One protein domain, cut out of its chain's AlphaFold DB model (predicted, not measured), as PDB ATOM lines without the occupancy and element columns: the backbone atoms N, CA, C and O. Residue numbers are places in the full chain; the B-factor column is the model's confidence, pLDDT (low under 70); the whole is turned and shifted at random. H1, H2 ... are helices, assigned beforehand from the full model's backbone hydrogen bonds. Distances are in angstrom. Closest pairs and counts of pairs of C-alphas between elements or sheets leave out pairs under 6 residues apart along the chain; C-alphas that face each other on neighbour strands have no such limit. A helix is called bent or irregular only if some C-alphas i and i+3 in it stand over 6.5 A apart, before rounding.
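What this domain is: This is residues 29 to 52 and 61 to 204 of the 204 residues of the protein "GST C-terminal domain-containing protein" of Morus notabilis (UniProt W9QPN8). Helix H7 runs through the middle, with H1 side by side with it on one side and the long helical hairpin of H5 and H6 packed on it, through H5, on another. The short C-terminal helix H9 bridges H6 and H7 end-on, its Lys 198 closest to Glu 150 of H6 and its Val 203 closest to Ala 175 of H7, while the short H3 and H4 lie on the other side of H7 from H9. The printed part has 168 residues with nine named helices, H1 to H9 in order along the chain, and no named strand: the class is all helix. It is compact, with a radius of gyration of the C-alphas of 16.0 A, and rounded, spanning 45 by 41 by 27 A.

Where its parts are: H1 is residues 31 to 43, 19.8 A long, from C-alpha 31 at (124.406, 166.013, 131.937). H2 is residues 46 to 49, 5.5 A; H3 is residues 64 to 69, 9.0 A; H4 is residues 71 to 79, 12.9 A. H5, residues 92 to 125, is the longest at 43.9 A, beginning at (137.985, 145.482, 101.234). It has a kink of 44 degrees near residue 119 and is only just irregular: C-alphas 119 and 122 are 6.8 A apart. H6 is residues 132 to 153, 29.7 A; H7 is residues 169 to 183, 22.7 A; H8 is residues 186 to 193, 10.3 A. H9, residues 197 to 203, 10.1 A, ends at (124.494, 158.664, 118.600).

How they stand to each other: H7 is the hub, touching four helices. It touches H5, the same way at a shallow tilt of 10 degrees, closest at the C-alphas of Leu 102 and Ala 170, 5.8 A. It touches H1, opposite ways at a shallow tilt of 10 degrees, closest at C-alphas 36 and 179, 6.5 A. H9 touches H7 only just about perpendicular, at 70.1 degrees, with C-alphas 175 and 203 closest at 5.5 A. With residues 173 to 177 alone H7 only just touches H3, with 3 pairs of C-alphas within 8 A; the closest are those of Cys 68 and Cys 176, 5.4 A. H3 and H4 only just touch, with 3 pairs within 8 A, and only at the corner, closest at C-alphas 67 and 74, 6.1 A. The hairpin helices H5 and H6 touch, opposite ways at a shallow tilt of 27 degrees, closest at the C-alphas of Gly 112 and Leu 142, 4.4 A. H6 touches H9 with residues 146 to 150 alone, C-alphas 150 and 198 being closest at 6.0 A. H8 is close to H7 but not clearly touching, with C-alphas 181 and 189 closest at 6.5 A. H1 and H2 meet only through their link. H6 and H7 are apart. Every O i to N i+4 pair is within hydrogen-bond range in H3, H4, H6, H8 and H9; in H1 it is 8 of 9, in H5 25 of 30, in H7 9 of 11, and H2 is too short for such a pair.

The domain as a whole: The C-alphas of Asp 91 and Gly 127, the two farthest apart, are 47.5 A apart. Residues 53 to 60 are not printed, and C-alphas 52 and 61 are 9.4 A apart across the cut. The links H4 to H5 and H6 to H7 are long. The mean pLDDT of the printed part is 77.0; residues 29 to 52, 61 to 84 and 204 are under 70.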
ATOM      1  N   LYS A  29     126.969 172.900 133.183       39.03
ATOM      2  CA  LYS A  29     126.060 171.742 132.938       39.03
ATOM      3  C   LYS A  29     126.799 170.376 132.956       39.03
ATOM      4  O   LYS A  29     127.707 170.177 132.157       39.03
ATOM      5  N   PRO A  30     126.411 169.416 133.826       37.34
ATOM      6  CA  PRO A  30     127.041 168.089 133.926       37.34
ATOM      7  C   PRO A  30     126.377 166.948 133.114       37.34
ATOM      8  O   PRO A  30     126.950 165.867 133.041       37.34
ATOM      9  N   SER A  31     125.195 167.129 132.512       41.09
ATOM     10  CA  SER A  31     124.406 166.013 131.937       41.09
ATOM     11  C   SER A  31     124.818 165.458 130.551       41.09
ATOM     12  O   SER A  31     124.578 164.268 130.327       41.09
ATOM     13  N   PRO A  32     125.444 166.209 129.618       42.59
ATOM     14  CA  PRO A  32     125.754 165.673 128.281       42.59
ATOM     15  C   PRO A  32     126.984 164.754 128.232       42.59
ATOM     16  O   PRO A  32     127.069 163.857 127.395       42.59
ATOM     17  N   VAL A  33     127.913 164.931 129.176       40.69
ATOM     18  CA  VAL A  33     129.161 164.154 129.278       40.69
ATOM     19  C   VAL A  33     128.874 162.670 129.494       40.69
ATOM     20  O   VAL A  33     129.530 161.825 128.898       40.69
ATOM     21  N   GLN A  34     127.843 162.339 130.277       37.22
ATOM     22  CA  GLN A  34     127.503 160.947 130.569       37.22
ATOM     23  C   GLN A  34     126.995 160.191 129.334       37.22
ATOM     24  O   GLN A  34     127.308 159.016 129.177       37.22
ATOM     25  N   HIS A  35     126.247 160.851 128.444       38.78
ATOM     26  CA  HIS A  35     125.747 160.229 127.214       38.78
ATOM     27  C   HIS A  35     126.885 159.954 126.235       38.78
ATOM     28  O   HIS A  35     126.985 158.849 125.709       38.78
ATOM     29  N   ALA A  36     127.796 160.914 126.069       37.84
ATOM     30  CA  ALA A  36     128.972 160.727 125.234       37.84
ATOM     31  C   ALA A  36     129.943 159.684 125.811       37.84
ATOM     32  O   ALA A  36     130.501 158.890 125.062       37.84
ATOM     33  N   GLU A  37     130.104 159.625 127.136       40.06
ATOM     34  CA  GLU A  37     130.860 158.565 127.811       40.06
ATOM     35  C   GLU A  37     130.202 157.187 127.672       40.06
ATOM     36  O   GLU A  37     130.898 156.180 127.583       40.06
ATOM     37  N   ASN A  38     128.872 157.106 127.671       42.09
ATOM     38  CA  ASN A  38     128.164 155.840 127.498       42.09
ATOM     39  C   ASN A  38     128.245 155.358 126.045       42.09
ATOM     40  O   ASN A  38     128.529 154.185 125.816       42.09
ATOM     41  N   ALA A  39     128.098 156.273 125.081       43.84
ATOM     42  CA  ALA A  39     128.365 156.013 123.674       43.84
ATOM     43  C   ALA A  39     129.808 155.520 123.513       43.84
ATOM     44  O   ALA A  39     130.031 154.404 123.065       43.84
ATOM     45  N   ALA A  40     130.789 156.267 124.017       44.75
ATOM     46  CA  ALA A  40     132.200 155.896 124.028       44.75
ATOM     47  C   ALA A  40     132.486 154.480 124.541       44.75
ATOM     48  O   ALA A  40     133.210 153.718 123.903       44.75
ATOM     49  N   LYS A  41     131.904 154.125 125.691       45.34
ATOM     50  CA  LYS A  41     132.040 152.797 126.306       45.34
ATOM     51  C   LYS A  41     131.405 151.686 125.470       45.34
ATOM     52  O   LYS A  41     131.795 150.537 125.624       45.34
ATOM     53  N   SER A  42     130.447 152.012 124.601       44.72
ATOM     54  CA  SER A  42     129.866 151.054 123.654       44.72
ATOM     55  C   SER A  42     130.725 150.827 122.402       44.72
ATOM     56  O   SER A  42     130.578 149.786 121.772       44.72
ATOM     57  N   PHE A  43     131.632 151.758 122.067       41.31
ATOM     58  CA  PHE A  43     132.492 151.694 120.872       41.31
ATOM     59  C   PHE A  43     133.948 151.306 121.162       41.31
ATOM     60  O   PHE A  43     134.711 151.135 120.225       41.31
ATOM     61  N   LEU A  44     134.396 151.261 122.421       44.84
ATOM     62  CA  LEU A  44     135.803 150.993 122.741       44.84
ATOM     63  C   LEU A  44     135.935 149.963 123.870       44.84
ATOM     64  O   LEU A  44     135.185 150.035 124.848       44.84
ATOM     65  N   PRO A  45     136.921 149.045 123.796       42.66
ATOM     66  CA  PRO A  45     137.216 148.117 124.883       42.66
ATOM     67  C   PRO A  45     137.499 148.841 126.209       42.66
ATOM     68  O   PRO A  45     138.120 149.907 126.233       42.66
ATOM     69  N   ALA A  46     137.108 148.233 127.336       40.19
ATOM     70  CA  ALA A  46     137.292 148.799 128.680       40.19
ATOM     71  C   ALA A  46     138.759 149.178 128.994       40.19
ATOM     72  O   ALA A  46     139.021 150.136 129.721       40.19
ATOM     73  N   GLU A  47     139.718 148.467 128.400       37.94
ATOM     74  CA  GLU A  47     141.167 148.687 128.517       37.94
ATOM     75  C   GLU A  47     141.614 150.067 128.011       37.94
ATOM     76  O   GLU A  47     142.554 150.658 128.549       37.94
ATOM     77  N   PHE A  48     140.893 150.632 127.038       38.22
ATOM     78  CA  PHE A  48     141.153 151.970 126.507       38.22
ATOM     79  C   PHE A  48     140.879 153.066 127.545       38.22
ATOM     80  O   PHE A  48     141.543 154.102 127.566       38.22
ATOM     81  N   PHE A  49     139.945 152.801 128.462       41.47
ATOM     82  CA  PHE A  49     139.626 153.673 129.589       41.47
ATOM     83  C   PHE A  49     140.525 153.418 130.805       41.47
ATOM     84  O   PHE A  49     140.433 154.158 131.775       41.47
ATOM     85  N   LEU A  50     141.389 152.398 130.796       36.31
ATOM     86  CA  LEU A  50     142.176 151.991 131.967       36.31
ATOM     87  C   LEU A  50     143.694 152.188 131.813       36.31
ATOM     88  O   LEU A  50     144.436 151.913 132.757       36.31
ATOM     89  N   SER A  51     144.194 152.698 130.682       36.59
ATOM     90  CA  SER A  51     145.645 152.769 130.452       36.59
ATOM     91  C   SER A  51     146.347 153.914 131.213       36.59
ATOM     92  O   SER A  51     146.474 155.054 130.766       36.59
ATOM     93  N   GLY A  52     146.868 153.581 132.397       32.22
ATOM     94  CA  GLY A  52     147.871 154.354 133.130       32.22
ATOM     95  C   GLY A  52     149.126 153.521 133.434       32.22
ATOM     96  O   GLY A  52     149.108 152.770 134.402       32.22
ATOM     97  N   LEU A  61     150.081 159.802 124.546       28.88
ATOM     98  CA  LEU A  61     149.003 159.768 125.533       28.88
ATOM     99  C   LEU A  61     147.676 159.776 124.771       28.88
ATOM    100  O   LEU A  61     147.280 160.796 124.208       28.88
ATOM    101  N   MET A  62     147.014 158.621 124.734       37.72
ATOM    102  CA  MET A  62     145.724 158.437 124.082       37.72
ATOM    103  C   MET A  62     144.626 159.056 124.923       37.72
ATOM    104  O   MET A  62     143.957 158.414 125.726       37.72
ATOM    105  N   THR A  63     144.463 160.357 124.749       37.91
ATOM    106  CA  THR A  63     143.300 161.055 125.267       37.91
ATOM    107  C   THR A  63     142.156 160.846 124.270       37.91
ATOM    108  O   THR A  63     142.360 160.907 123.065       37.91
ATOM    109  N   TYR A  64     140.936 160.608 124.748       39.06
ATOM    110  CA  TYR A  64     139.728 160.512 123.914       39.06
ATOM    111  C   TYR A  64     139.568 161.662 122.876       39.06
ATOM    112  O   TYR A  64     139.108 161.398 121.764       39.06
ATOM    113  N   PRO A  65     140.018 162.915 123.142       39.50
ATOM    114  CA  PRO A  65     140.151 163.942 122.113       39.50
ATOM    115  C   PRO A  65     141.014 163.492 120.929       39.50
ATOM    116  O   PRO A  65     140.572 163.666 119.805       39.50
ATOM    117  N   SER A  66     142.176 162.861 121.150       39.34
ATOM    118  CA  SER A  66     143.121 162.382 120.120       39.34
ATOM    119  C   SER A  66     142.472 161.445 119.095       39.34
ATOM    120  O   SER A  66     142.747 161.566 117.901       39.34
ATOM    121  N   LEU A  67     141.568 160.562 119.541       47.34
ATOM    122  CA  LEU A  67     140.746 159.741 118.646       47.34
ATOM    123  C   LEU A  67     139.764 160.600 117.857       47.34
ATOM    124  O   LEU A  67     139.621 160.392 116.663       47.34
ATOM    125  N   CYS A  68     139.132 161.599 118.469       50.72
ATOM    126  CA  CYS A  68     138.234 162.501 117.755       50.72
ATOM    127  C   CYS A  68     138.946 163.416 116.735       50.72
ATOM    128  O   CYS A  68     138.278 163.894 115.821       50.72
ATOM    129  N   VAL A  69     140.268 163.660 116.830       47.66
ATOM    130  CA  VAL A  69     140.949 164.656 115.966       47.66
ATOM    131  C   VAL A  69     141.512 164.106 114.651       47.66
ATOM    132  O   VAL A  69     141.553 164.849 113.672       47.66
ATOM    133  N   GLY A  70     141.968 162.848 114.595       57.88
ATOM    134  CA  GLY A  70     142.794 162.366 113.477       57.88
ATOM    135  C   GLY A  70     142.264 161.114 112.786       57.88
ATOM    136  O   GLY A  70     142.320 160.026 113.350       57.88
ATOM    137  N   GLN A  71     141.840 161.236 111.526       62.94
ATOM    138  CA  GLN A  71     141.409 160.101 110.699       62.94
ATOM    139  C   GLN A  71     142.483 159.000 110.599       62.94
ATOM    140  O   GLN A  71     142.197 157.815 110.769       62.94
ATOM    141  N   SER A  72     143.739 159.403 110.403       53.62
ATOM    142  CA  SER A  72     144.890 158.499 110.301       53.62
ATOM    143  C   SER A  72     145.204 157.789 111.619       53.62
ATOM    144  O   SER A  72     145.621 156.634 111.616       53.62
ATOM    145  N   ILE A  73     144.960 158.455 112.752       60.97
ATOM    146  CA  ILE A  73     145.157 157.888 114.090       60.97
ATOM    147  C   ILE A  73     144.181 156.726 114.291       60.97
ATOM    148  O   ILE A  73     144.591 155.638 114.685       60.97
ATOM    149  N   LYS A  74     142.906 156.917 113.931       64.69
ATOM    150  CA  LYS A  74     141.889 155.866 114.047       64.69
ATOM    151  C   LYS A  74     142.240 154.639 113.195       64.69
ATOM    152  O   LYS A  74     142.215 153.522 113.697       64.69
ATOM    153  N   GLN A  75     142.645 154.846 111.938       62.94
ATOM    154  CA  GLN A  75     143.047 153.754 111.041       62.94
ATOM    155  C   GLN A  75     144.280 152.992 111.547       62.94
ATOM    156  O   GLN A  75     144.315 151.766 111.463       62.94
ATOM    157  N   HIS A  76     145.274 153.693 112.103       60.59
ATOM    158  CA  HIS A  76     146.455 153.065 112.696       60.59
ATOM    159  C   HIS A  76     146.087 152.114 113.851       60.59
ATOM    160  O   HIS A  76     146.597 150.993 113.917       60.59
ATOM    161  N   TYR A  77     145.152 152.507 114.721       60.66
ATOM    162  CA  TYR A  77     144.693 151.649 115.822       60.66
ATOM    163  C   TYR A  77     143.900 150.422 115.354       60.66
ATOM    164  O   TYR A  77     144.043 149.342 115.925       60.66
ATOM    165  N   CYS A  78     143.143 150.533 114.258       62.22
ATOM    166  CA  CYS A  78     142.499 149.366 113.650       62.22
ATOM    167  C   CYS A  78     143.524 148.339 113.154       62.22
ATOM    168  O   CYS A  78     143.356 147.136 113.345       62.22
ATOM    169  N   LEU A  79     144.582 148.812 112.489       58.88
ATOM    170  CA  LEU A  79     145.596 147.948 111.878       58.88
ATOM    171  C   LEU A  79     146.477 147.247 112.915       58.88
ATOM    172  O   LEU A  79     147.017 146.182 112.635       58.88
ATOM    173  N   THR A  80     146.598 147.820 114.109       62.97
ATOM    174  CA  THR A  80     147.347 147.232 115.227       62.97
ATOM    175  C   THR A  80     146.526 146.212 116.029       62.97
ATOM    176  O   THR A  80     147.063 145.614 116.956       62.97
ATOM    177  N   GLY A  81     145.253 145.980 115.674       58.75
ATOM    178  CA  GLY A  81     144.393 144.961 116.292       58.75
ATOM    179  C   GLY A  81     143.690 145.395 117.581       58.75
ATOM    180  O   GLY A  81     143.162 144.549 118.295       58.75
ATOM    181  N   TRP A  82     143.669 146.695 117.884       59.78
ATOM    182  CA  TRP A  82     143.098 147.225 119.132       59.78
ATOM    183  C   TRP A  82     141.580 147.428 119.078       59.78
ATOM    184  O   TRP A  82     140.970 147.713 120.106       59.78
ATOM    185  N   LEU A  83     140.971 147.292 117.897       60.53
ATOM    186  CA  LEU A  83     139.528 147.417 117.706       60.53
ATOM    187  C   LEU A  83     138.911 146.087 117.255       60.53
ATOM    188  O   LEU A  83     139.538 145.345 116.489       60.53
ATOM    189  N   PRO A  84     137.668 145.792 117.675       69.06
ATOM    190  CA  PRO A  84     136.908 144.664 117.160       69.06
ATOM    191  C   PRO A  84     136.842 144.651 115.627       69.06
ATOM    192  O   PRO A  84     136.639 145.677 114.978       69.06
ATOM    193  N   ALA A  85     136.914 143.459 115.026       70.62
ATOM    194  CA  ALA A  85     136.933 143.301 113.567       70.62
ATOM    195  C   ALA A  85     135.703 143.894 112.849       70.62
ATOM    196  O   ALA A  85     135.778 144.208 111.664       70.62
ATOM    197  N   HIS A  86     134.570 144.045 113.541       72.75
ATOM    198  CA  HIS A  86     133.371 144.652 112.965       72.75
ATOM    199  C   HIS A  86     133.496 146.176 112.796       72.75
ATOM    200  O   HIS A  86     132.877 146.724 111.886       72.75
ATOM    201  N   GLU A  87     134.329 146.846 113.600       74.12
ATOM    202  CA  GLU A  87     134.475 148.303 113.559       74.12
ATOM    203  C   GLU A  87     135.297 148.790 112.362       74.12
ATOM    204  O   GLU A  87     135.064 149.885 111.838       74.12
ATOM    205  N   TYR A  88     136.246 147.963 111.913       80.50
ATOM    206  CA  TYR A  88     137.055 148.201 110.722       80.50
ATOM    207  C   TYR A  88     137.371 146.881 109.988       80.50
ATOM    208  O   TYR A  88     138.473 146.332 110.102       80.50
ATOM    209  N   PRO A  89     136.404 146.351 109.221       83.50
ATOM    210  CA  PRO A  89     136.468 145.014 108.640       83.50
ATOM    211  C   PRO A  89     137.662 144.824 107.705       83.50
ATOM    212  O   PRO A  89     138.096 145.754 107.025       83.50
ATOM    213  N   ALA A  90     138.189 143.596 107.664       82.88
ATOM    214  CA  ALA A  90     139.219 143.172 106.710       82.88
ATOM    215  C   ALA A  90     138.704 143.120 105.264       82.88
ATOM    216  O   ALA A  90     139.475 143.340 104.333       82.88
ATOM    217  N   ASP A  91     137.401 142.880 105.091       89.44
ATOM    218  CA  ASP A  91     136.740 142.923 103.790       89.44
ATOM    219  C   ASP A  91     136.936 144.289 103.115       89.44
ATOM    220  O   ASP A  91     136.511 145.329 103.631       89.44
ATOM    221  N   LEU A  92     137.577 144.273 101.945       89.19
ATOM    222  CA  LEU A  92     137.985 145.482 101.234       89.19
ATOM    223  C   LEU A  92     136.786 146.329 100.807       89.19
ATOM    224  O   LEU A  92     136.851 147.554 100.888       89.19
ATOM    225  N   PHE A  93     135.676 145.704 100.410       91.19
ATOM    226  CA  PHE A  93     134.483 146.426  99.970       91.19
ATOM    227  C   PHE A  93     133.809 147.170 101.124       91.19
ATOM    228  O   PHE A  93     133.488 148.355 101.000       91.19
ATOM    229  N   ARG A  94     133.615 146.511 102.270       88.94
ATOM    230  CA  ARG A  94     133.089 147.148 103.485       88.94
ATOM    231  C   ARG A  94     134.024 148.239 103.988       88.94
ATOM    232  O   ARG A  94     133.561 149.334 104.301       88.94
ATOM    233  N   ARG A  95     135.334 147.980 104.003       88.94
ATOM    234  CA  ARG A  95     136.344 148.965 104.408       88.94
ATOM    235  C   ARG A  95     136.359 150.190 103.496       88.94
ATOM    236  O   ARG A  95     136.429 151.308 103.997       88.94
ATOM    237  N   ALA A  96     136.246 150.007 102.180       90.88
ATOM    238  CA  ALA A  96     136.180 151.108 101.222       90.88
ATOM    239  C   ALA A  96     134.945 151.994 101.452       90.88
ATOM    240  O   ALA A  96     135.062 153.216 101.434       90.88
ATOM    241  N   LYS A  97     133.782 151.393 101.746       92.44
ATOM    242  CA  LYS A  97     132.570 152.145 102.113       92.44
ATOM    243  C   LYS A  97     132.746 152.919 103.416       92.44
ATOM    244  O   LYS A  97     132.353 154.072 103.492       92.44
ATOM    245  N   ILE A  98     133.352 152.314 104.434       91.06
ATOM    246  CA  ILE A  98     133.646 152.999 105.700       91.06
ATOM    247  C   ILE A  98     134.592 154.182 105.465       91.06
ATOM    248  O   ILE A  98     134.320 155.295 105.914       91.06
ATOM    249  N   ASN A  99     135.668 153.970 104.706       90.38
ATOM    250  CA  ASN A  99     136.621 155.024 104.380       90.38
ATOM    251  C   ASN A  99     135.992 156.154 103.561       90.38
ATOM    252  O   ASN A  99     136.350 157.306 103.785       90.38
ATOM    253  N   SER A 100     135.029 155.869 102.677       91.56
ATOM    254  CA  SER A 100     134.341 156.927 101.933       91.56
ATOM    255  C   SER A 100     133.501 157.828 102.840       91.56
ATOM    256  O   SER A 100     133.517 159.045 102.654       91.56
ATOM    257  N   VAL A 101     132.835 157.277 103.867       92.56
ATOM    258  CA  VAL A 101     132.128 158.104 104.864       92.56
ATOM    259  C   VAL A 101     133.111 158.974 105.634       92.56
ATOM    260  O   VAL A 101     132.859 160.158 105.829       92.56
ATOM    261  N   LEU A 102     134.228 158.392 106.073       89.69
ATOM    262  CA  LEU A 102     135.223 159.084 106.888       89.69
ATOM    263  C   LEU A 102     135.921 160.227 106.138       89.69
ATOM    264  O   LEU A 102     136.132 161.301 106.704       89.69
ATOM    265  N   ASP A 103     136.253 160.011 104.867       90.19
ATOM    266  CA  ASP A 103     136.837 161.036 104.002       90.19
ATOM    267  C   ASP A 103     135.835 162.171 103.734       90.19
ATOM    268  O   ASP A 103     136.119 163.349 103.984       90.19
ATOM    269  N   TRP A 104     134.602 161.809 103.357       93.81
ATOM    270  CA  TRP A 104     133.518 162.773 103.179       93.81
ATOM    271  C   TRP A 104     133.288 163.597 104.452       93.81
ATOM    272  O   TRP A 104     133.161 164.822 104.403       93.81
ATOM    273  N   HIS A 105     133.281 162.935 105.603       90.19
ATOM    274  CA  HIS A 105     133.082 163.542 106.908       90.19
ATOM    275  C   HIS A 105     134.135 164.608 107.227       90.19
ATOM    276  O   HIS A 105     133.783 165.676 107.732       90.19
ATOM    277  N   HIS A 106     135.410 164.355 106.912       85.69
ATOM    278  CA  HIS A 106     136.502 165.296 107.177       85.69
ATOM    279  C   HIS A 106     136.301 166.634 106.448       85.69
ATOM    280  O   HIS A 106     136.405 167.698 107.057       85.69
ATOM    281  N   SER A 107     135.934 166.576 105.168       88.19
ATOM    282  CA  SER A 107     135.766 167.764 104.319       88.19
ATOM    283  C   SER A 107     134.417 168.476 104.489       88.19
ATOM    284  O   SER A 107     134.266 169.615 104.044       88.19
ATOM    285  N   ASN A 108     133.437 167.821 105.121       94.38
ATOM    286  CA  ASN A 108     132.069 168.320 105.265       94.38
ATOM    287  C   ASN A 108     131.712 168.513 106.744       94.38
ATOM    288  O   ASN A 108     131.871 169.614 107.273       94.38
ATOM    289  N   LEU A 109     131.272 167.446 107.420       93.12
ATOM    290  CA  LEU A 109     130.712 167.524 108.771       93.12
ATOM    291  C   LEU A 109     131.701 168.120 109.776       93.12
ATOM    292  O   LEU A 109     131.368 169.092 110.452       93.12
ATOM    293  N   ARG A 110     132.927 167.585 109.825       90.69
ATOM    294  CA  ARG A 110     133.975 168.061 110.735       90.69
ATOM    295  C   ARG A 110     134.342 169.511 110.455       90.69
ATOM    296  O   ARG A 110     134.421 170.317 111.376       90.69
ATOM    297  N   ARG A 111     134.553 169.854 109.180       91.12
ATOM    298  CA  ARG A 111     134.878 171.224 108.772       91.12
ATOM    299  C   ARG A 111     133.794 172.202 109.220       91.12
ATOM    300  O   ARG A 111     134.133 173.230 109.796       91.12
ATOM    301  N   GLY A 112     132.521 171.880 108.991       94.12
ATOM    302  CA  GLY A 112     131.395 172.706 109.430       94.12
ATOM    303  C   GLY A 112     131.338 172.845 110.952       94.12
ATOM    304  O   GLY A 112     131.324 173.962 111.461       94.12
ATOM    305  N   ALA A 113     131.382 171.726 111.682       91.94
ATOM    306  CA  ALA A 113     131.284 171.708 113.142       91.94
ATOM    307  C   ALA A 113     132.428 172.476 113.823       91.94
ATOM    308  O   ALA A 113     132.175 173.394 114.603       91.94
ATOM    309  N   VAL A 114     133.681 172.148 113.493       90.50
ATOM    310  CA  VAL A 114     134.862 172.779 114.103       90.50
ATOM    311  C   VAL A 114     134.907 174.267 113.779       90.50
ATOM    312  O   VAL A 114     135.103 175.077 114.682       90.50
ATOM    313  N   THR A 115     134.695 174.645 112.514       91.19
ATOM    314  CA  THR A 115     134.735 176.062 112.114       91.19
ATOM    315  C   THR A 115     133.645 176.854 112.827       91.19
ATOM    316  O   THR A 115     133.913 177.961 113.288       91.19
ATOM    317  N   TYR A 116     132.447 176.284 112.975       95.25
ATOM    318  CA  TYR A 116     131.366 176.929 113.708       95.25
ATOM    319  C   TYR A 116     131.734 177.131 115.181       95.25
ATOM    320  O   TYR A 116     131.777 178.265 115.643       95.25
ATOM    321  N   VAL A 117     132.093 176.056 115.891       89.69
ATOM    322  CA  VAL A 117     132.441 176.090 117.324       89.69
ATOM    323  C   VAL A 117     133.620 177.025 117.611       89.69
ATOM    324  O   VAL A 117     133.617 177.737 118.616       89.69
ATOM    325  N   VAL A 118     134.631 177.053 116.740       88.25
ATOM    326  CA  VAL A 118     135.777 177.959 116.890       88.25
ATOM    327  C   VAL A 118     135.355 179.415 116.722       88.25
ATOM    328  O   VAL A 118     135.755 180.244 117.534       88.25
ATOM    329  N   ASN A 119     134.531 179.739 115.728       91.19
ATOM    330  CA  ASN A 119     134.142 181.127 115.475       91.19
ATOM    331  C   ASN A 119     133.045 181.649 116.412       91.19
ATOM    332  O   ASN A 119     132.892 182.862 116.517       91.19
ATOM    333  N   THR A 120     132.303 180.778 117.104       90.25
ATOM    334  CA  THR A 120     131.215 181.192 118.008       90.25
ATOM    335  C   THR A 120     131.551 181.051 119.489       90.25
ATOM    336  O   THR A 120     131.127 181.891 120.278       90.25
ATOM    337  N   VAL A 121     132.326 180.033 119.879       87.81
ATOM    338  CA  VAL A 121     132.577 179.708 121.293       87.81
ATOM    339  C   VAL A 121     134.062 179.763 121.631       87.81
ATOM    340  O   VAL A 121     134.487 180.592 122.435       87.81
ATOM    341  N   LEU A 122     134.880 178.891 121.032       81.75
ATOM    342  CA  LEU A 122     136.262 178.700 121.490       81.75
ATOM    343  C   LEU A 122     137.161 179.896 121.174       81.75
ATOM    344  O   LEU A 122     137.964 180.286 122.015       81.75
ATOM    345  N   GLY A 123     137.033 180.492 119.989       84.81
ATOM    346  CA  GLY A 123     137.804 181.664 119.584       84.81
ATOM    347  C   GLY A 123     137.612 182.837 120.547       84.81
ATOM    348  O   GLY A 123     138.603 183.271 121.138       84.81
ATOM    349  N   PRO A 124     136.368 183.290 120.790       85.62
ATOM    350  CA  PRO A 124     136.077 184.327 121.780       85.62
ATOM    351  C   PRO A 124     136.627 184.022 123.179       85.62
ATOM    352  O   PRO A 124     137.234 184.892 123.799       85.62
ATOM    353  N   VAL A 125     136.484 182.779 123.658       82.62
ATOM    354  CA  VAL A 125     137.025 182.345 124.964       82.62
ATOM    355  C   VAL A 125     138.553 182.460 125.018       82.62
ATOM    356  O   VAL A 125     139.114 182.768 126.067       82.62
ATOM    357  N   LEU A 126     139.232 182.252 123.891       80.56
ATOM    358  CA  LEU A 126     140.684 182.376 123.756       80.56
ATOM    359  C   LEU A 126     141.145 183.803 123.406       80.56
ATOM    360  O   LEU A 126     142.325 184.010 123.126       80.56
ATOM    361  N   GLY A 127     140.243 184.790 123.409       85.88
ATOM    362  CA  GLY A 127     140.555 186.182 123.066       85.88
ATOM    363  C   GLY A 127     140.748 186.436 121.568       85.88
ATOM    364  O   GLY A 127     141.217 187.507 121.180       85.88
ATOM    365  N   LEU A 128     140.388 185.474 120.715       86.94
ATOM    366  CA  LEU A 128     140.366 185.654 119.267       86.94
ATOM    367  C   LEU A 128     139.097 186.402 118.862       86.94
ATOM    368  O   LEU A 128     138.023 186.197 119.431       86.94
ATOM    369  N   ARG A 129     139.210 187.264 117.848       90.00
ATOM    370  CA  ARG A 129     138.040 187.944 117.291       90.00
ATOM    371  C   ARG A 129     137.177 186.923 116.541       90.00
ATOM    372  O   ARG A 129     137.712 186.262 115.652       90.00
ATOM    373  N   PRO A 130     135.883 186.789 116.874       89.31
ATOM    374  CA  PRO A 130     134.985 185.948 116.098       89.31
ATOM    375  C   PRO A 130     134.825 186.494 114.677       89.31
ATOM    376  O   PRO A 130     134.815 187.709 114.472       89.31
ATOM    377  N   ASP A 131     134.666 185.586 113.716       94.56
ATOM    378  CA  ASP A 131     134.297 185.887 112.335       94.56
ATOM    379  C   ASP A 131     132.841 185.435 112.094       94.56
ATOM    380  O   ASP A 131     132.577 184.240 111.904       94.56
ATOM    381  N   PRO A 132     131.868 186.368 112.125       94.81
ATOM    382  CA  PRO A 132     130.459 186.038 111.933       94.81
ATOM    383  C   PRO A 132     130.147 185.478 110.543       94.81
ATOM    384  O   PRO A 132     129.225 184.673 110.410       94.81
ATOM    385  N   GLN A 133     130.896 185.882 109.511       97.31
ATOM    386  CA  GLN A 133     130.688 185.382 108.155       97.31
ATOM    387  C   GLN A 133     131.146 183.925 108.064       97.31
ATOM    388  O   GLN A 133     130.375 183.068 107.626       97.31
ATOM    389  N   ALA A 134     132.350 183.624 108.559       95.69
ATOM    390  CA  ALA A 134     132.846 182.254 108.619       95.69
ATOM    391  C   ALA A 134     131.937 181.357 109.473       95.69
ATOM    392  O   ALA A 134     131.684 180.209 109.102       95.69
ATOM    393  N   ALA A 135     131.394 181.871 110.584       96.25
ATOM    394  CA  ALA A 135     130.419 181.148 111.396       96.25
ATOM    395  C   ALA A 135     129.133 180.835 110.611       96.25
ATOM    396  O   ALA A 135     128.687 179.688 110.608       96.25
ATOM    397  N   ALA A 136     128.553 181.808 109.902       97.25
ATOM    398  CA  ALA A 136     127.334 181.598 109.119       97.25
ATOM    399  C   ALA A 136     127.536 180.584 107.975       97.25
ATOM    400  O   ALA A 136     126.702 179.699 107.757       97.25
ATOM    401  N   GLU A 137     128.664 180.665 107.265       98.00
ATOM    402  CA  GLU A 137     129.026 179.705 106.216       98.00
ATOM    403  C   GLU A 137     129.248 178.296 106.784       98.00
ATOM    404  O   GLU A 137     128.759 177.307 106.225       98.00
ATOM    405  N   ALA A 138     129.933 178.199 107.927       97.06
ATOM    406  CA  ALA A 138     130.163 176.942 108.626       97.06
ATOM    407  C   ALA A 138     128.858 176.307 109.116       97.06
ATOM    408  O   ALA A 138     128.683 175.096 108.985       97.06
ATOM    409  N   GLU A 139     127.917 177.108 109.616       97.12
ATOM    410  CA  GLU A 139     126.608 176.630 110.057       97.12
ATOM    411  C   GLU A 139     125.788 176.060 108.893       97.12
ATOM    412  O   GLU A 139     125.179 174.991 109.008       97.12
ATOM    413  N   LYS A 140     125.818 176.730 107.734       97.88
ATOM    414  CA  LYS A 140     125.175 176.242 106.509       97.88
ATOM    415  C   LYS A 140     125.791 174.920 106.051       97.88
ATOM    416  O   LYS A 140     125.061 173.988 105.700       97.88
ATOM    417  N   LEU A 141     127.122 174.817 106.074       97.94
ATOM    418  CA  LEU A 141     127.831 173.580 105.745       97.94
ATOM    419  C   LEU A 141     127.480 172.458 106.729       97.94
ATOM    420  O   LEU A 141     127.194 171.340 106.299       97.94
ATOM    421  N   LEU A 142     127.462 172.752 108.030       97.19
ATOM    422  CA  LEU A 142     127.101 171.809 109.085       97.19
ATOM    423  C   LEU A 142     125.671 171.290 108.894       97.19
ATOM    424  O   LEU A 142     125.467 170.081 108.824       97.19
ATOM    425  N   SER A 143     124.702 172.183 108.698       97.00
ATOM    426  CA  SER A 143     123.288 171.831 108.491       97.00
ATOM    427  C   SER A 143     123.073 170.999 107.219       97.00
ATOM    428  O   SER A 143     122.340 170.003 107.216       97.00
ATOM    429  N   SER A 144     123.772 171.342 106.129       97.75
ATOM    430  CA  SER A 144     123.771 170.536 104.900       97.75
ATOM    431  C   SER A 144     124.405 169.158 105.120       97.75
ATOM    432  O   SER A 144     123.920 168.152 104.599       97.75
ATOM    433  N   SER A 145     125.473 169.090 105.916       97.69
ATOM    434  CA  SER A 145     126.164 167.841 106.238       97.69
ATOM    435  C   SER A 145     125.299 166.924 107.099       97.69
ATOM    436  O   SER A 145     125.195 165.740 106.793       97.69
ATOM    437  N   LEU A 146     124.617 167.455 108.113       97.06
ATOM    438  CA  LEU A 146     123.685 166.692 108.947       97.06
ATOM    439  C   LEU A 146     122.518 166.138 108.114       97.06
ATOM    440  O   LEU A 146     122.222 164.947 108.186       97.06
ATOM    441  N   SER A 147     121.956 166.949 107.212       96.31
ATOM    442  CA  SER A 147     120.957 166.489 106.231       96.31
ATOM    443  C   SER A 147     121.472 165.329 105.364       96.31
ATOM    444  O   SER A 147     120.755 164.360 105.103       96.31
ATOM    445  N   LYS A 148     122.734 165.396 104.915       96.56
ATOM    446  CA  LYS A 148     123.377 164.323 104.140       96.56
ATOM    447  C   LYS A 148     123.644 163.079 104.986       96.56
ATOM    448  O   LYS A 148     123.487 161.979 104.471       96.56
ATOM    449  N   ILE A 149     123.988 163.215 106.267       95.81
ATOM    450  CA  ILE A 149     124.070 162.065 107.179       95.81
ATOM    451  C   ILE A 149     122.730 161.326 107.200       95.81
ATOM    452  O   ILE A 149     122.709 160.129 106.939       95.81
ATOM    453  N   GLU A 150     121.609 162.017 107.407       93.31
ATOM    454  CA  GLU A 150     120.294 161.363 107.514       93.31
ATOM    455  C   GLU A 150     119.777 160.753 106.213       93.31
ATOM    456  O   GLU A 150     119.120 159.712 106.229       93.31
ATOM    457  N   SER A 151     120.023 161.425 105.088       93.12
ATOM    458  CA  SER A 151     119.490 161.019 103.784       93.12
ATOM    459  C   SER A 151     120.408 160.057 103.032       93.12
ATOM    460  O   SER A 151     119.925 159.198 102.291       93.12
ATOM    461  N   ILE A 152     121.730 160.191 103.198       92.88
ATOM    462  CA  ILE A 152     122.725 159.444 102.422       92.88
ATOM    463  C   ILE A 152     123.364 158.325 103.242       92.88
ATOM    464  O   ILE A 152     123.507 157.209 102.739       92.88
ATOM    465  N   TRP A 153     123.767 158.617 104.476       93.56
ATOM    466  CA  TRP A 153     124.635 157.719 105.233       93.56
ATOM    467  C   TRP A 153     123.882 156.868 106.266       93.56
ATOM    468  O   TRP A 153     124.268 155.725 106.487       93.56
ATOM    469  N   LEU A 154     122.766 157.359 106.811       92.19
ATOM    470  CA  LEU A 154     121.811 156.623 107.654       92.19
ATOM    471  C   LEU A 154     120.656 156.067 106.800       92.19
ATOM    472  O   LEU A 154     119.490 156.441 106.955       92.19
ATOM    473  N   LYS A 155     120.996 155.205 105.836       80.94
ATOM    474  CA  LYS A 155     120.030 154.545 104.942       80.94
ATOM    475  C   LYS A 155     119.634 153.154 105.435       80.94
ATOM    476  O   LYS A 155     120.429 152.445 106.043       80.94
ATOM    477  N   GLY A 156     118.438 152.728 105.032       78.56
ATOM    478  CA  GLY A 156     117.917 151.388 105.296       78.56
ATOM    479  C   GLY A 156     117.387 151.226 106.720       78.56
ATOM    480  O   GLY A 156     117.059 152.205 107.381       78.56
ATOM    481  N   ASN A 157     117.302 149.973 107.169       77.69
ATOM    482  CA  ASN A 157     116.751 149.613 108.480       77.69
ATOM    483  C   ASN A 157     117.830 149.496 109.576       77.69
ATOM    484  O   ASN A 157     117.534 149.054 110.683       77.69
ATOM    485  N   GLY A 158     119.087 149.828 109.263       81.81
ATOM    486  CA  GLY A 158     120.189 149.790 110.225       81.81
ATOM    487  C   GLY A 158     120.188 151.005 111.152       81.81
ATOM    488  O   GLY A 158     119.818 152.102 110.734       81.81
ATOM    489  N   LYS A 159     120.629 150.811 112.404       85.38
ATOM    490  CA  LYS A 159     120.792 151.900 113.385       85.38
ATOM    491  C   LYS A 159     122.023 152.768 113.073       85.38
ATOM    492  O   LYS A 159     122.032 153.952 113.399       85.38
ATOM    493  N   PHE A 160     123.040 152.185 112.441       90.06
ATOM    494  CA  PHE A 160     124.347 152.800 112.219       90.06
ATOM    495  C   PHE A 160     124.556 153.222 110.760       90.06
ATOM    496  O   PHE A 160     123.820 152.818 109.851       90.06
ATOM    497  N   LEU A 161     125.582 154.040 110.527       90.94
ATOM    498  CA  LEU A 161     126.003 154.482 109.203       90.94
ATOM    499  C   LEU A 161     126.205 153.289 108.264       90.94
ATOM    500  O   LEU A 161     126.548 152.178 108.671       90.94
ATOM    501  N   LEU A 162     125.965 153.531 106.974       92.44
ATOM    502  CA  LEU A 162     125.958 152.512 105.920       92.44
ATOM    503  C   LEU A 162     124.877 151.429 106.105       92.44
ATOM    504  O   LEU A 162     124.944 150.388 105.450       92.44
ATOM    505  N   GLY A 163     123.879 151.672 106.962       88.69
ATOM    506  CA  GLY A 163     122.822 150.710 107.272       88.69
ATOM    507  C   GLY A 163     123.312 149.539 108.126       88.69
ATOM    508  O   GLY A 163     122.760 148.442 108.041       88.69
ATOM    509  N   GLY A 164     124.370 149.750 108.915       85.94
ATOM    510  CA  GLY A 164     124.939 148.735 109.795       85.94
ATOM    511  C   GLY A 164     124.011 148.361 110.956       85.94
ATOM    512  O   GLY A 164     123.300 149.202 111.510       85.94
ATOM    513  N   LEU A 165     124.046 147.083 111.347       86.44
ATOM    514  CA  LEU A 165     123.453 146.594 112.603       86.44
ATOM    515  C   LEU A 165     124.400 146.751 113.797       86.44
ATOM    516  O   LEU A 165     123.946 146.745 114.934       86.44
ATOM    517  N   GLN A 166     125.699 146.879 113.523       84.38
ATOM    518  CA  GLN A 166     126.743 147.128 114.506       84.38
ATOM    519  C   GLN A 166     127.474 148.421 114.160       84.38
ATOM    520  O   GLN A 166     127.557 148.763 112.972       84.38
ATOM    521  N   PRO A 167     128.001 149.120 115.171       85.94
ATOM    522  CA  PRO A 167     128.739 150.341 114.949       85.94
ATOM    523  C   PRO A 167     130.062 150.106 114.220       85.94
ATOM    524  O   PRO A 167     130.684 149.051 114.321       85.94
ATOM    525  N   SER A 168     130.517 151.135 113.516       85.38
ATOM    526  CA  SER A 168     131.831 151.191 112.890       85.38
ATOM    527  C   SER A 168     132.628 152.412 113.343       85.38
ATOM    528  O   SER A 168     132.113 153.337 113.972       85.38
ATOM    529  N   ILE A 169     133.893 152.480 112.933       83.56
ATOM    530  CA  ILE A 169     134.735 153.673 113.103       83.56
ATOM    531  C   ILE A 169     134.115 154.951 112.492       83.56
ATOM    532  O   ILE A 169     134.434 156.068 112.916       83.56
ATOM    533  N   ALA A 170     133.227 154.815 111.499       87.94
ATOM    534  CA  ALA A 170     132.492 155.942 110.934       87.94
ATOM    535  C   ALA A 170     131.475 156.495 111.940       87.94
ATOM    536  O   ALA A 170     131.359 157.711 112.083       87.94
ATOM    537  N   ASP A 171     130.807 155.620 112.691       88.00
ATOM    538  CA  ASP A 171     129.833 155.985 113.722       88.00
ATOM    539  C   ASP A 171     130.514 156.655 114.914       88.00
ATOM    540  O   ASP A 171     130.058 157.698 115.378       88.00
ATOM    541  N   LEU A 172     131.673 156.136 115.335       82.62
ATOM    542  CA  LEU A 172     132.511 156.791 116.343       82.62
ATOM    543  C   LEU A 172     132.927 158.202 115.898       82.62
ATOM    544  O   LEU A 172     132.953 159.139 116.696       82.62
ATOM    545  N   SER A 173     133.244 158.369 114.613       83.88
ATOM    546  CA  SER A 173     133.600 159.674 114.047       83.88
ATOM    547  C   SER A 173     132.426 160.645 114.082       83.88
ATOM    548  O   SER A 173     132.600 161.762 114.562       83.88
ATOM    549  N   LEU A 174     131.237 160.196 113.668       87.38
ATOM    550  CA  LEU A 174     130.007 160.975 113.768       87.38
ATOM    551  C   LEU A 174     129.729 161.382 115.221       87.38
ATOM    552  O   LEU A 174     129.543 162.566 115.493       87.38
ATOM    553  N   ALA A 175     129.766 160.435 116.161       85.50
ATOM    554  CA  ALA A 175     129.528 160.700 117.577       85.50
ATOM    555  C   ALA A 175     130.510 161.740 118.147       85.50
ATOM    556  O   ALA A 175     130.094 162.659 118.850       85.50
ATOM    557  N   CYS A 176     131.796 161.651 117.789       80.25
ATOM    558  CA  CYS A 176     132.812 162.637 118.164       80.25
ATOM    559  C   CYS A 176     132.485 164.060 117.681       80.25
ATOM    560  O   CYS A 176     132.765 165.018 118.404       80.25
ATOM    561  N   GLU A 177     131.939 164.232 116.474       83.69
ATOM    562  CA  GLU A 177     131.569 165.569 115.988       83.69
ATOM    563  C   GLU A 177     130.292 166.082 116.648       83.69
ATOM    564  O   GLU A 177     130.239 167.247 117.034       83.69
ATOM    565  N   ILE A 178     129.284 165.226 116.850       86.00
ATOM    566  CA  ILE A 178     128.058 165.636 117.550       86.00
ATOM    567  C   ILE A 178     128.370 166.038 118.995       86.00
ATOM    568  O   ILE A 178     127.879 167.063 119.461       86.00
ATOM    569  N   MET A 179     129.259 165.308 119.672       81.06
ATOM    570  CA  MET A 179     129.722 165.657 121.016       81.06
ATOM    571  C   MET A 179     130.411 167.030 121.068       81.06
ATOM    572  O   MET A 179     130.261 167.743 122.052       81.06
ATOM    573  N   GLN A 180     131.153 167.444 120.036       77.69
ATOM    574  CA  GLN A 180     131.777 168.777 120.024       77.69
ATOM    575  C   GLN A 180     130.741 169.909 120.005       77.69
ATOM    576  O   GLN A 180     130.998 170.979 120.557       77.69
ATOM    577  N   LEU A 181     129.553 169.671 119.440       85.62
ATOM    578  CA  LEU A 181     128.454 170.643 119.442       85.62
ATOM    579  C   LEU A 181     127.828 170.834 120.834       85.62
ATOM    580  O   LEU A 181     127.065 171.774 121.030       85.62
ATOM    581  N   GLU A 182     128.178 170.005 121.822       83.44
ATOM    582  CA  GLU A 182     127.810 170.223 123.229       83.44
ATOM    583  C   GLU A 182     128.497 171.449 123.846       83.44
ATOM    584  O   GLU A 182     128.072 171.919 124.899       83.44
ATOM    585  N   LEU A 183     129.536 171.985 123.194       83.12
ATOM    586  CA  LEU A 183     130.155 173.257 123.575       83.12
ATOM    587  C   LEU A 183     129.275 174.470 123.250       83.12
ATOM    588  O   LEU A 183     129.518 175.546 123.788       83.12
ATOM    589  N   LEU A 184     128.294 174.312 122.358       85.38
ATOM    590  CA  LEU A 184     127.380 175.381 121.978       85.38
ATOM    591  C   LEU A 184     126.361 175.661 123.081       85.38
ATOM    592  O   LEU A 184     125.969 174.773 123.845       85.38
ATOM    593  N   ASP A 185     125.847 176.886 123.079       88.06
ATOM    594  CA  ASP A 185     124.676 177.234 123.865       88.06
ATOM    595  C   ASP A 185     123.485 176.342 123.488       88.06
ATOM    596  O   ASP A 185     123.280 175.965 122.330       88.06
ATOM    597  N   GLU A 186     122.650 176.021 124.475       87.62
ATOM    598  CA  GLU A 186     121.530 175.087 124.313       87.62
ATOM    599  C   GLU A 186     120.572 175.493 123.184       87.62
ATOM    600  O   GLU A 186     120.114 174.639 122.425       87.62
ATOM    601  N   LYS A 187     120.325 176.799 123.033       93.12
ATOM    602  CA  LYS A 187     119.535 177.375 121.940       93.12
ATOM    603  C   LYS A 187     120.094 176.980 120.574       93.12
ATOM    604  O   LYS A 187     119.337 176.526 119.717       93.12
ATOM    605  N   ASP A 188     121.393 177.163 120.364       92.25
ATOM    606  CA  ASP A 188     122.025 176.910 119.069       92.25
ATOM    607  C   ASP A 188     122.154 175.420 118.799       92.25
ATOM    608  O   ASP A 188     121.856 174.967 117.694       92.25
ATOM    609  N   ARG A 189     122.453 174.624 119.830       91.94
ATOM    610  CA  ARG A 189     122.437 173.165 119.718       91.94
ATOM    611  C   ARG A 189     121.057 172.639 119.316       91.94
ATOM    612  O   ARG A 189     120.967 171.808 118.417       91.94
ATOM    613  N   ILE A 190     119.977 173.120 119.942       93.38
ATOM    614  CA  ILE A 190     118.600 172.735 119.586       93.38
ATOM    615  C   ILE A 190     118.264 173.184 118.164       93.38
ATOM    616  O   ILE A 190     117.666 172.421 117.412       93.38
ATOM    617  N   ARG A 191     118.661 174.394 117.776       96.06
ATOM    618  CA  ARG A 191     118.406 174.938 116.439       96.06
ATOM    619  C   ARG A 191     119.109 174.138 115.338       96.06
ATOM    620  O   ARG A 191     118.496 173.874 114.311       96.06
ATOM    621  N   ILE A 192     120.355 173.728 115.574       95.69
ATOM    622  CA  ILE A 192     121.179 172.987 114.609       95.69
ATOM    623  C   ILE A 192     120.818 171.499 114.587       95.69
ATOM    624  O   ILE A 192     120.599 170.944 113.518       95.69
ATOM    625  N   LEU A 193     120.747 170.828 115.743       94.25
ATOM    626  CA  LEU A 193     120.518 169.375 115.812       94.25
ATOM    627  C   LEU A 193     119.040 168.987 115.865       94.25
ATOM    628  O   LEU A 193     118.695 167.849 115.557       94.25
ATOM    629  N   GLY A 194     118.160 169.903 116.264       94.25
ATOM    630  CA  GLY A 194     116.728 169.655 116.434       94.25
ATOM    631  C   GLY A 194     116.039 169.043 115.211       94.25
ATOM    632  O   GLY A 194     115.270 168.097 115.417       94.25
ATOM    633  N   PRO A 195     116.321 169.510 113.979       96.38
ATOM    634  CA  PRO A 195     115.779 168.922 112.754       96.38
ATOM    635  C   PRO A 195     116.272 167.497 112.457       96.38
ATOM    636  O   PRO A 195     115.608 166.775 111.720       96.38
ATOM    637  N   HIS A 196     117.397 167.068 113.039       95.00
ATOM    638  CA  HIS A 196     118.118 165.852 112.648       95.00
ATOM    639  C   HIS A 196     117.919 164.689 113.626       95.00
ATOM    640  O   HIS A 196     118.837 164.259 114.334       95.00
ATOM    641  N   LYS A 197     116.688 164.171 113.683       91.94
ATOM    642  CA  LYS A 197     116.296 163.124 114.640       91.94
ATOM    643  C   LYS A 197     117.030 161.803 114.447       91.94
ATOM    644  O   LYS A 197     117.355 161.159 115.442       91.94
ATOM    645  N   LYS A 198     117.321 161.400 113.210       91.25
ATOM    646  CA  LYS A 198     118.043 160.147 112.954       91.25
ATOM    647  C   LYS A 198     119.487 160.248 113.420       91.25
ATOM    648  O   LYS A 198     120.001 159.288 113.978       91.25
ATOM    649  N   VAL A 199     120.121 161.412 113.250       90.44
ATOM    650  CA  VAL A 199     121.469 161.654 113.795       90.44
ATOM    651  C   VAL A 199     121.454 161.511 115.311       90.44
ATOM    652  O   VAL A 199     122.282 160.791 115.856       90.44
ATOM    653  N   GLN A 200     120.483 162.140 115.982       86.75
ATOM    654  CA  GLN A 200     120.333 162.058 117.438       86.75
ATOM    655  C   GLN A 200     120.111 160.615 117.922       86.75
ATOM    656  O   GLN A 200     120.689 160.216 118.925       86.75
ATOM    657  N   GLN A 201     119.319 159.822 117.199       86.19
ATOM    658  CA  GLN A 201     119.080 158.408 117.512       86.19
ATOM    659  C   GLN A 201     120.288 157.507 117.222       86.19
ATOM    660  O   GLN A 201     120.472 156.500 117.902       86.19
ATOM    661  N   ALA A 202     121.096 157.838 116.213       81.88
ATOM    662  CA  ALA A 202     122.283 157.067 115.858       81.88
ATOM    663  C   ALA A 202     123.407 157.221 116.896       81.88
ATOM    664  O   ALA A 202     124.181 156.288 117.098       81.88
ATOM    665  N   VAL A 203     123.487 158.381 117.560       77.38
ATOM    666  CA  VAL A 203     124.494 158.664 118.600       77.38
ATOM    667  C   VAL A 203     123.996 158.434 120.034       77.38
ATOM    668  O   VAL A 203     124.801 158.514 120.960       77.38
ATOM    669  N   GLY A 204     122.692 158.186 120.215       62.75
ATOM    670  CA  GLY A 204     122.032 157.914 121.501       62.75
ATOM    671  C   GLY A 204     121.871 156.429 121.808       62.75
ATOM    672  O   GLY A 204     122.000 156.092 123.002       62.75
TER     673      GLY A 204